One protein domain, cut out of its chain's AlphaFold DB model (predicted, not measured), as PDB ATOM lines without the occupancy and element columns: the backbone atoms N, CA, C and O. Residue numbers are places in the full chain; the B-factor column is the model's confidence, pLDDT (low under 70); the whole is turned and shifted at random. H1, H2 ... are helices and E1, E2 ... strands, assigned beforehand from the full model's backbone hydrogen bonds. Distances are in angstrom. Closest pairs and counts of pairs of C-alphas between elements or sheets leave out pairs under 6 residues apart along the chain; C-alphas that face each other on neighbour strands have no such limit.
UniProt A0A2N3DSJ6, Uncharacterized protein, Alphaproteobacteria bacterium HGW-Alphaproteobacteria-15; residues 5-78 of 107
ATOM      1  N   ASP A   5      56.022  86.987  21.246       92.62
ATOM      2  CA  ASP A   5      56.138  86.093  20.090       92.62
ATOM      3  C   ASP A   5      54.827  85.348  19.820       92.62
ATOM      4  O   ASP A   5      54.412  85.169  18.674       92.62
ATOM      5  N   VAL A   6      54.131  84.952  20.891       91.50
ATOM      6  CA  VAL A   6      52.829  84.280  20.789       91.50
ATOM      7  C   VAL A   6      51.786  85.247  20.244       91.50
ATOM      8  O   VAL A   6      51.003  84.871  19.376       91.50
ATOM      9  N   PHE A   7      51.777  86.496  20.712       92.88
ATOM     10  CA  PHE A   7      50.806  87.471  20.230       92.88
ATOM     11  C   PHE A   7      51.060  87.875  18.775       92.88
ATOM     12  O   PHE A   7      50.126  87.882  17.981       92.88
ATOM     13  N   LEU A   8      52.316  88.118  18.395       91.81
ATOM     14  CA  LEU A   8      52.688  88.400  17.007       91.81
ATOM     15  C   LEU A   8      52.330  87.232  16.075       91.81
ATOM     16  O   LEU A   8      51.848  87.458  14.967       91.81
ATOM     17  N   SER A   9      52.474  85.988  16.542       91.88
ATOM     18  CA  SER A   9      52.037  84.802  15.790       91.88
ATOM     19  C   SER A   9      50.520  84.776  15.566       91.88
ATOM     20  O   SER A   9      50.062  84.373  14.498       91.88
ATOM     21  N   LEU A  10      49.728  85.227  16.546       91.12
ATOM     22  CA  LEU A  10      48.274  85.346  16.400       91.12
ATOM     23  C   LEU A  10      47.883  86.447  15.408       91.12
ATOM     24  O   LEU A  10      46.969  86.233  14.617       91.12
ATOM     25  N   LEU A  11      48.582  87.587  15.409       91.19
ATOM     26  CA  LEU A  11      48.351  88.654  14.426       91.19
ATOM     27  C   LEU A  11      48.699  88.194  13.001       91.19
ATOM     28  O   LEU A  11      47.949  88.462  12.066       91.19
ATOM     29  N   ALA A  12      49.773  87.417  12.837       89.19
ATOM     30  CA  ALA A  12      50.107  86.808  11.551       89.19
ATOM     31  C   ALA A  12      49.029  85.812  11.079       89.19
ATOM     32  O   ALA A  12      48.665  85.801   9.902       89.19
ATOM     33  N   LEU A  13      48.487  84.997  11.991       88.06
ATOM     34  CA  LEU A  13      47.396  84.067  11.683       88.06
ATOM     35  C   LEU A  13      46.092  84.796  11.327       88.06
ATOM     36  O   LEU A  13      45.361  84.357  10.440       88.06
ATOM     37  N   ASP A  14      45.787  85.899  12.003       86.94
ATOM     38  CA  ASP A  14      44.635  86.732  11.672       86.94
ATOM     39  C   ASP A  14      44.767  87.343  10.270       86.94
ATOM     40  O   ASP A  14      43.863  87.187   9.452       86.94
ATOM     41  N   ALA A  15      45.930  87.919   9.947       84.25
ATOM     42  CA  ALA A  15      46.234  88.424   8.611       84.25
ATOM     43  C   ALA A  15      46.100  87.343   7.524       84.25
ATOM     44  O   ALA A  15      45.635  87.622   6.420       84.25
ATOM     45  N   TYR A  16      46.469  86.095   7.836       80.94
ATOM     46  CA  TYR A  16      46.303  84.971   6.915       80.94
ATOM     47  C   TYR A  16      44.825  84.702   6.586       80.94
ATOM     48  O   TYR A  16      44.480  84.451   5.429       80.94
ATOM     49  N   ASN A  17      43.959  84.791   7.597       78.81
ATOM     50  CA  ASN A  17      42.538  84.456   7.512       78.81
ATOM     51  C   ASN A  17      41.638  85.605   7.019       78.81
ATOM     52  O   ASN A  17      40.431  85.392   6.879       78.81
ATOM     53  N   ARG A  18      42.199  86.790   6.744       78.00
ATOM     54  CA  ARG A  18      41.494  87.994   6.266       78.00
ATOM     55  C   ARG A  18      41.814  88.340   4.808       78.00
ATOM     56  O   ARG A  18      42.544  87.628   4.119       78.00
ATOM     57  N   GLY A  19      41.209  89.420   4.313       72.38
ATOM     58  CA  GLY A  19      41.429  89.925   2.957       72.38
ATOM     59  C   GLY A  19      40.706  89.138   1.860       72.38
ATOM     60  O   GLY A  19      39.579  88.670   2.041       72.38
ATOM     61  N   TYR A  20      41.348  89.036   0.698       63.53
ATOM     62  CA  TYR A  20      40.811  88.370  -0.491       63.53
ATOM     63  C   TYR A  20      40.702  86.856  -0.266       63.53
ATOM     64  O   TYR A  20      41.654  86.251   0.235       63.53
ATOM     65  N   GLY A  21      39.560  86.248  -0.617       61.78
ATOM     66  CA  GLY A  21      39.335  84.799  -0.475       61.78
ATOM     67  C   GLY A  21      39.281  84.292   0.974       61.78
ATOM     68  O   GLY A  21      39.585  83.131   1.235       61.78
ATOM     69  N   ARG A  22      38.948  85.168   1.928       65.19
ATOM     70  CA  ARG A  22      38.917  84.862   3.365       65.19
ATOM     71  C   ARG A  22      37.873  83.806   3.744       65.19
ATOM     72  O   ARG A  22      36.738  83.848   3.279       65.19
ATOM     73  N   ASN A  23      38.244  82.929   4.680       58.16
ATOM     74  CA  ASN A  23      37.327  81.986   5.340       58.16
ATOM     75  C   ASN A  23      36.662  82.583   6.594       58.16
ATOM     76  O   ASN A  23      35.765  81.971   7.173       58.16
ATOM     77  N   VAL A  24      37.109  83.766   7.036       58.06
ATOM     78  CA  VAL A  24      36.575  84.467   8.206       58.06
ATOM     79  C   VAL A  24      35.914  85.762   7.749       58.06
ATOM     80  O   VAL A  24      36.563  86.659   7.218       58.06
ATOM     81  N   PHE A  25      34.605  85.864   7.965       58.09
ATOM     82  CA  PHE A  25      33.839  87.080   7.714       58.09
ATOM     83  C   PHE A  25      33.734  87.881   9.011       58.09
ATOM     84  O   PHE A  25      33.205  87.382  10.006       58.09
ATOM     85  N   ALA A  26      34.189  89.133   9.004       54.00
ATOM     86  CA  ALA A  26      33.811  90.069  10.053       54.00
ATOM     87  C   ALA A  26      32.302  90.354   9.908       54.00
ATOM     88  O   ALA A  26      31.860  90.885   8.894       54.00
ATOM     89  N   ASN A  27      31.498  89.934  10.888       53.88
ATOM     90  CA  ASN A  27      30.052  90.197  10.968       53.88
ATOM     91  C   ASN A  27      29.177  89.699   9.799       53.88
ATOM     92  O   ASN A  27      28.099  90.242   9.576       53.88
ATOM     93  N   GLY A  28      29.592  88.667   9.057       49.06
ATOM     94  CA  GLY A  28      28.781  88.112   7.959       49.06
ATOM     95  C   GLY A  28      28.591  89.054   6.760       49.06
ATOM     96  O   GLY A  28      27.860  88.705   5.834       49.06
ATOM     97  N   ASN A  29      29.264  90.207   6.757       41.25
ATOM     98  CA  ASN A  29      29.235  91.158   5.659       41.25
ATOM     99  C   ASN A  29      30.361  90.871   4.658       41.25
ATOM    100  O   ASN A  29      31.458  90.406   4.992       41.25
ATOM    101  N   SER A  30      30.016  91.111   3.397       46.75
ATOM    102  CA  SER A  30      30.796  90.858   2.193       46.75
ATOM    103  C   SER A  30      32.126  91.622   2.143       46.75
ATOM    104  O   SER A  30      32.491  92.389   3.030       46.75
ATOM    105  N   ILE A  31      32.871  91.347   1.075       47.81
ATOM    106  CA  ILE A  31      34.305  91.577   0.864       47.81
ATOM    107  C   ILE A  31      34.743  93.054   1.029       47.81
ATOM    108  O   ILE A  31      35.919  93.284   1.295       47.81
ATOM    109  N   ASP A  32      33.800  94.004   1.041       49.84
ATOM    110  CA  ASP A  32      34.027  95.450   0.886       49.84
ATOM    111  C   ASP A  32      33.912  96.319   2.156       49.84
ATOM    112  O   ASP A  32      34.066  97.539   2.067       49.84
ATOM    113  N   GLU A  33      33.637  95.765   3.342       56.16
ATOM    114  CA  GLU A  33      33.646  96.587   4.566       56.16
ATOM    115  C   GLU A  33      35.077  96.801   5.085       56.16
ATOM    116  O   GLU A  33      35.852  95.852   5.221       56.16
ATOM    117  N   SER A  34      35.427  98.061   5.376       64.50
ATOM    118  CA  SER A  34      36.717  98.425   5.970       64.50
ATOM    119  C   SER A  34      36.902  97.696   7.302       64.50
ATOM    120  O   SER A  34      36.101  97.842   8.223       64.50
ATOM    121  N   GLU A  35      37.988  96.931   7.413       72.62
ATOM    122  CA  GLU A  35      38.369  96.225   8.643       72.62
ATOM    123  C   GLU A  35      38.987  97.171   9.694       72.62
ATOM    124  O   GLU A  35      39.328  96.750  10.800       72.62
ATOM    125  N   GLY A  36      39.128  98.460   9.361       76.81
ATOM    126  CA  GLY A  36      39.682  99.489  10.229       76.81
ATOM    127  C   GLY A  36      38.896  99.655  11.529       76.81
ATOM    128  O   GLY A  36      37.676  99.788  11.528       76.81
ATOM    129  N   GLY A  37      39.608  99.681  12.655       81.19
ATOM    130  CA  GLY A  37      39.021  99.824  13.988       81.19
ATOM    131  C   GLY A  37      38.545  98.515  14.623       81.19
ATOM    132  O   GLY A  37      38.185  98.520  15.801       81.19
ATOM    133  N   LEU A  38      38.584  97.388  13.903       85.25
ATOM    134  CA  LEU A  38      38.364  96.071  14.499       85.25
ATOM    135  C   LEU A  38      39.513  95.713  15.450       85.25
ATOM    136  O   LEU A  38      40.663  96.098  15.236       85.25
ATOM    137  N   GLN A  39      39.200  94.960  16.505       86.94
ATOM    138  CA  GLN A  39      40.154  94.644  17.566       86.94
ATOM    139  C   GLN A  39      40.390  93.147  17.719       86.94
ATOM    140  O   GLN A  39      39.476  92.333  17.577       86.94
ATOM    141  N   ILE A  40      41.628  92.803  18.066       85.94
ATOM    142  CA  ILE A  40      42.067  91.446  18.390       85.94
ATOM    143  C   ILE A  40      42.860  91.522  19.682       85.94
ATOM    144  O   ILE A  40      44.012  91.959  19.715       85.94
ATOM    145  N   GLY A  41      42.211  91.138  20.779       87.50
ATOM    146  CA  GLY A  41      42.733  91.433  22.108       87.50
ATOM    147  C   GLY A  41      42.937  92.942  22.271       87.50
ATOM    148  O   GLY A  41      41.984  93.704  22.157       87.50
ATOM    149  N   ASN A  42      44.186  93.358  22.498       89.88
ATOM    150  CA  ASN A  42      44.559  94.768  22.662       89.88
ATOM    151  C   ASN A  42      45.110  95.410  21.376       89.88
ATOM    152  O   ASN A  42      45.551  96.555  21.423       89.88
ATOM    153  N   ALA A  43      45.159  94.676  20.264       92.31
ATOM    154  CA  ALA A  43      45.577  95.220  18.980       92.31
ATOM    155  C   ALA A  43      44.368  95.789  18.233       92.31
ATOM    156  O   ALA A  43      43.304  95.167  18.230       92.31
ATOM    157  N   THR A  44      44.532  96.939  17.582       93.12
ATOM    158  CA  THR A  44      43.491  97.569  16.758       93.12
ATOM    159  C   THR A  44      43.951  97.634  15.310       93.12
ATOM    160  O   THR A  44      45.047  98.114  15.040       93.12
ATOM    161  N   ILE A  45      43.125  97.168  14.377       90.62
ATOM    162  CA  ILE A  45      43.415  97.221  12.944       90.62
ATOM    163  C   ILE A  45      43.407  98.677  12.477       90.62
ATOM    164  O   ILE A  45      42.456  99.428  12.711       90.62
ATOM    165  N   LEU A  46      44.472  99.064  11.788       89.12
ATOM    166  CA  LEU A  46      44.613 100.364  11.157       89.12
ATOM    167  C   LEU A  46      44.025 100.311   9.747       89.12
ATOM    168  O   LEU A  46      44.309  99.395   8.978       89.12
ATOM    169  N   ASN A  47      43.228 101.320   9.395       84.19
ATOM    170  CA  ASN A  47      42.729 101.472   8.033       84.19
ATOM    171  C   ASN A  47      43.840 102.074   7.163       84.19
ATOM    172  O   ASN A  47      44.072 103.283   7.206       84.19
ATOM    173  N   VAL A  48      44.553 101.221   6.431       81.56
ATOM    174  CA  VAL A  48      45.650 101.617   5.542       81.56
ATOM    175  C   VAL A  48      45.320 101.172   4.126       81.56
ATOM    176  O   VAL A  48      45.007 100.004   3.899       81.56
ATOM    177  N   ASP A  49      45.427 102.097   3.178       78.81
ATOM    178  CA  ASP A  49      45.234 101.786   1.767       78.81
ATOM    179  C   ASP A  49      46.415 100.960   1.243       78.81
ATOM    180  O   ASP A  49      47.576 101.376   1.319       78.81
ATOM    181  N   LEU A  50      46.118  99.781   0.696       75.81
ATOM    182  CA  LEU A  50      47.121  98.964   0.020       75.81
ATOM    183  C   LEU A  50      47.453  99.549  -1.364       75.81
ATOM    184  O   LEU A  50      46.579 100.117  -2.025       75.81
ATOM    185  N   PRO A  51      48.698  99.382  -1.854       78.69
ATOM    186  CA  PRO A  51      49.065  99.779  -3.208       78.69
ATOM    187  C   PRO A  51      48.151  99.148  -4.264       78.69
ATOM    188  O   PRO A  51      47.730  97.991  -4.138       78.69
ATOM    189  N   SER A  52      47.890  99.875  -5.350       79.75
ATOM    190  CA  SER A  52      47.128  99.335  -6.478       79.75
ATOM    191  C   SER A  52      47.814  98.093  -7.061       79.75
ATOM    192  O   SER A  52      49.035  98.036  -7.198       79.75
ATOM    193  N   GLY A  53      47.022  97.068  -7.384       74.62
ATOM    194  CA  GLY A  53      47.532  95.792  -7.898       74.62
ATOM    195  C   GLY A  53      48.019  94.799  -6.836       74.62
ATOM    196  O   GLY A  53      48.422  93.702  -7.214       74.62
ATOM    197  N   SER A  54      47.940  95.122  -5.536       74.56
ATOM    198  CA  SER A  54      48.318  94.192  -4.450       74.56
ATOM    199  C   SER A  54      47.531  92.876  -4.500       74.56
ATOM    200  O   SER A  54      48.120  91.802  -4.394       74.56
ATOM    201  N   GLU A  55      46.224  92.953  -4.766       74.56
ATOM    202  CA  GLU A  55      45.353  91.781  -4.931       74.56
ATOM    203  C   GLU A  55      45.801  90.875  -6.084       74.56
ATOM    204  O   GLU A  55      45.961  89.670  -5.907       74.56
ATOM    205  N   ALA A  56      46.069  91.461  -7.257       71.69
ATOM    206  CA  ALA A  56      46.521  90.728  -8.439       71.69
ATOM    207  C   ALA A  56      47.919  90.121  -8.251       71.69
ATOM    208  O   ALA A  56      48.223  89.071  -8.810       71.69
ATOM    209  N   ALA A  57      48.759  90.765  -7.439       72.19
ATOM    210  CA  ALA A  57      50.049  90.235  -7.026       72.19
ATOM    211  C   ALA A  57      49.927  89.140  -5.953       72.19
ATOM    212  O   ALA A  57      50.952  88.679  -5.468       72.19
ATOM    213  N   GLY A  58      48.715  88.742  -5.543       71.31
ATOM    214  CA  GLY A  58      48.488  87.735  -4.506       71.31
ATOM    215  C   GLY A  58      48.987  88.156  -3.123       71.31
ATOM    216  O   GLY A  58      49.114  87.311  -2.241       71.31
ATOM    217  N   PHE A  59      49.294  89.440  -2.933       76.19
ATOM    218  CA  PHE A  59      49.883  89.987  -1.723       76.19
ATOM    219  C   PHE A  59      48.804  90.632  -0.855       76.19
ATOM    220  O   PHE A  59      47.985  91.420  -1.329       76.19
ATOM    221  N   TYR A  60      48.827  90.322   0.438       80.31
ATOM    222  CA  TYR A  60      47.954  90.958   1.418       80.31
ATOM    223  C   TYR A  60      48.762  91.355   2.651       80.31
ATOM    224  O   TYR A  60      49.606  90.595   3.129       80.31
ATOM    225  N   ALA A  61      48.492  92.551   3.160       86.31
ATOM    226  CA  ALA A  61      49.092  93.065   4.376       86.31
ATOM    227  C   ALA A  61      48.035  93.789   5.204       86.31
ATOM    228  O   ALA A  61      47.119  94.403   4.659       86.31
ATOM    229  N   ILE A  62      48.201  93.739   6.518       87.69
ATOM    230  CA  ILE A  62      47.347  94.434   7.475       87.69
ATOM    231  C   ILE A  62      48.222  95.021   8.577       87.69
ATOM    232  O   ILE A  62      49.221  94.423   8.991       87.69
ATOM    233  N   ALA A  63      47.869  96.224   9.015       92.44
ATOM    234  CA  ALA A  63      48.581  96.938  10.058       92.44
ATOM    235  C   ALA A  63      47.738  96.979  11.334       92.44
ATOM    236  O   ALA A  63      46.528  97.194  11.284       92.44
ATOM    237  N   TYR A  64      48.395  96.806  12.475       93.62
ATOM    238  CA  TYR A  64      47.796  96.894  13.796       93.62
ATOM    239  C   TYR A  64      48.521  97.954  14.622       93.62
ATOM    240  O   TYR A  64      49.749  98.021  14.596       93.62
ATOM    241  N   ASP A  65      47.774  98.733  15.395       95.00
ATOM    242  CA  ASP A  65      48.307  99.402  16.578       95.00
ATOM    243  C   ASP A  65      48.273  98.417  17.744       95.00
ATOM    244  O   ASP A  65      47.215  97.878  18.080       95.00
ATOM    245  N   TRP A  66      49.430  98.159  18.349       94.00
ATOM    246  CA  TRP A  66      49.550  97.330  19.537       94.00
ATOM    247  C   TRP A  66      50.446  98.020  20.561       94.00
ATOM    248  O   TRP A  66      51.653  98.127  20.380       94.00
ATOM    249  N   ASN A  67      49.845  98.487  21.659       91.00
ATOM    250  CA  ASN A  67      50.536  99.235  22.717       91.00
ATOM    251  C   ASN A  67      51.309 100.472  22.201       91.00
ATOM    252  O   ASN A  67      52.340 100.830  22.770       91.00
ATOM    253  N   GLY A  68      50.817 101.128  21.144       91.00
ATOM    254  CA  GLY A  68      51.474 102.280  20.514       91.00
ATOM    255  C   GLY A  68      52.575 101.927  19.508       91.00
ATOM    256  O   GLY A  68      53.208 102.834  18.968       91.00
ATOM    257  N   GLU A  69      52.812 100.641  19.242       93.06
ATOM    258  CA  GLU A  69      53.670 100.181  18.152       93.06
ATOM    259  C   GLU A  69      52.832  99.785  16.935       93.06
ATOM    260  O   GLU A  69      51.779  99.157  17.057       93.06
ATOM    261  N   THR A  70      53.323 100.115  15.738       94.81
ATOM    262  CA  THR A  70      52.727  99.634  14.489       94.81
ATOM    263  C   THR A  70      53.308  98.272  14.126       94.81
ATOM    264  O   THR A  70      54.489  98.160  13.795       94.81
ATOM    265  N   VAL A  71      52.463  97.244  14.136       94.00
ATOM    266  CA  VAL A  71      52.802  95.887  13.697       94.00
ATOM    267  C   VAL A  71      52.193  95.650  12.325       94.00
ATOM    268  O   VAL A  71      50.985  95.781  12.157       94.00
ATOM    269  N   ILE A  72      53.009  95.264  11.345       91.88
ATOM    270  CA  ILE A  72      52.529  94.918  10.003       91.88
ATOM    271  C   ILE A  72      52.659  93.412   9.815       91.88
ATOM    272  O   ILE A  72      53.756  92.862   9.910       91.88
ATOM    273  N   SER A  73      51.533  92.758   9.550       90.44
ATOM    274  CA  SER A  73      51.482  91.331   9.237       90.44
ATOM    275  C   SER A  73      51.252  91.138   7.748       90.44
ATOM    276  O   SER A  73      50.405  91.801   7.149       90.44
ATOM    277  N   TYR A  74      52.006  90.215   7.158       85.38
ATOM    278  CA  TYR A  74      51.985  89.937   5.727       85.38
ATOM    279  C   TYR A  74      51.525  88.505   5.481       85.38
ATOM    280  O   TYR A  74      51.999  87.576   6.137       85.38
ATOM    281  N   ARG A  75      50.657  88.323   4.487       79.38
ATOM    282  CA  ARG A  75      50.380  87.025   3.875       79.38
ATOM    283  C   ARG A  75      51.150  86.938   2.562       79.38
ATOM    284  O   ARG A  75      51.101  87.854   1.741       79.38
ATOM    285  N   GLY A  76      51.872  85.833   2.391       67.00
ATOM    286  CA  GLY A  76      52.616  85.540   1.169       67.00
ATOM    287  C   GLY A  76      51.713  85.360  -0.053       67.00
ATOM    288  O   GLY A  76      50.498  85.202   0.060       67.00
ATOM    289  N   THR A  77      52.347  85.386  -1.220       60.44
ATOM    290  CA  THR A  77      51.737  85.240  -2.539       60.44
ATOM    291  C   THR A  77      50.980  83.931  -2.692       60.44
ATOM    292  O   THR A  77      51.559  82.862  -2.524       60.44
ATOM    293  N   ASN A  78      49.722  84.025  -3.120       57.91
ATOM    294  CA  ASN A  78      49.050  82.908  -3.761       57.91
ATOM    295  C   ASN A  78      49.351  82.941  -5.266       57.91
ATOM    296  O   ASN A  78      48.782  83.765  -5.984       57.91
TER     297      ASN A  78
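What this domain is: This is residues 5 to 78 of the 107 residues of an uncharacterized protein of Alphaproteobacteria bacterium HGW-Alphaproteobacteria-15 (UniProt A0A2N3DSJ6). A small, strongly twisted sheet of three strands, E1, E2 and E3, is covered on one face by a single helix, H1, which crosses slantwise over E2 and E3. Two long loops make up much of the rest: residues 18 to 42 lead from H1 to E1, and residues 47 to 59 lead from E1 to E2. The 74 printed residues hold one named helix and three named strands, in the order H1, E1, E2, E3 along the chain; the sheet has the order E1, E2, E3 and is antiparallel throughout. The class is mixed, helices and strands, though under half of the residues, 31 of 74, are in named elements. The whole is compact, with a radius of gyration of the C-alphas of 11.9 A and spans of 32 by 25 by 20 A.

How they stand to each other: The inner strand of the sheet is E2, residues 60 to 66. Edge strand E3, residues 69 to 75, is its antiparallel neighbour at 157 degrees, and the two form a hairpin; N 64 and O 71 are 2.8 A apart and N 71 and O 64 2.9 A, both within hydrogen-bond range. The other edge strand, E1, residues 43 to 46, is antiparallel to E2 at 129 degrees and also forms a hairpin with it; N 46 and O 63, 2.8 A apart, are within hydrogen-bond range. E1, E2 and E3 form a meander, each strand the antiparallel neighbour of the one before. Residues 39 to 40 make a short antiparallel pairing with residues 43 to 44 of E1. H1, residues 5 to 17, is on the sheet at a height of 8.1 A, giving two layers, a helix on one face of a sheet. It lies over E2 and E3 and runs slantwise to the strands, at 42 degrees to E3 on the local plane. The closest C-alphas of H1 and E3 are those of Ala 12 and Ser 73, 5.3 A apart; those of H1 and E2 are Ala 15 and Ile 62, 6.2 A. In H1 every O i to N i+4 pair is within hydrogen-bond range.

Where its parts are: E2 is 19.3 A long from first to last C-alpha, E3 19.7 A and E1 9.4 A. H1 is 18.6 A long and starts at C-alpha 5 (56.138, 86.093, 20.090). E3 ends at C-alpha 75 (50.380, 87.025, 3.875).

The domain as a whole: The two C-alphas farthest apart, those of Ala 56 and Asn 67, are 32.5 A from each other. The printed part has no cut. The links from H1 to E1, 25 residues, and from E1 to E2, 13 residues, are long; that from E2 to E3 is tight. The mean pLDDT of the printed part is 78.1, and residues 20 to 34 and 76 to 78 are under 70.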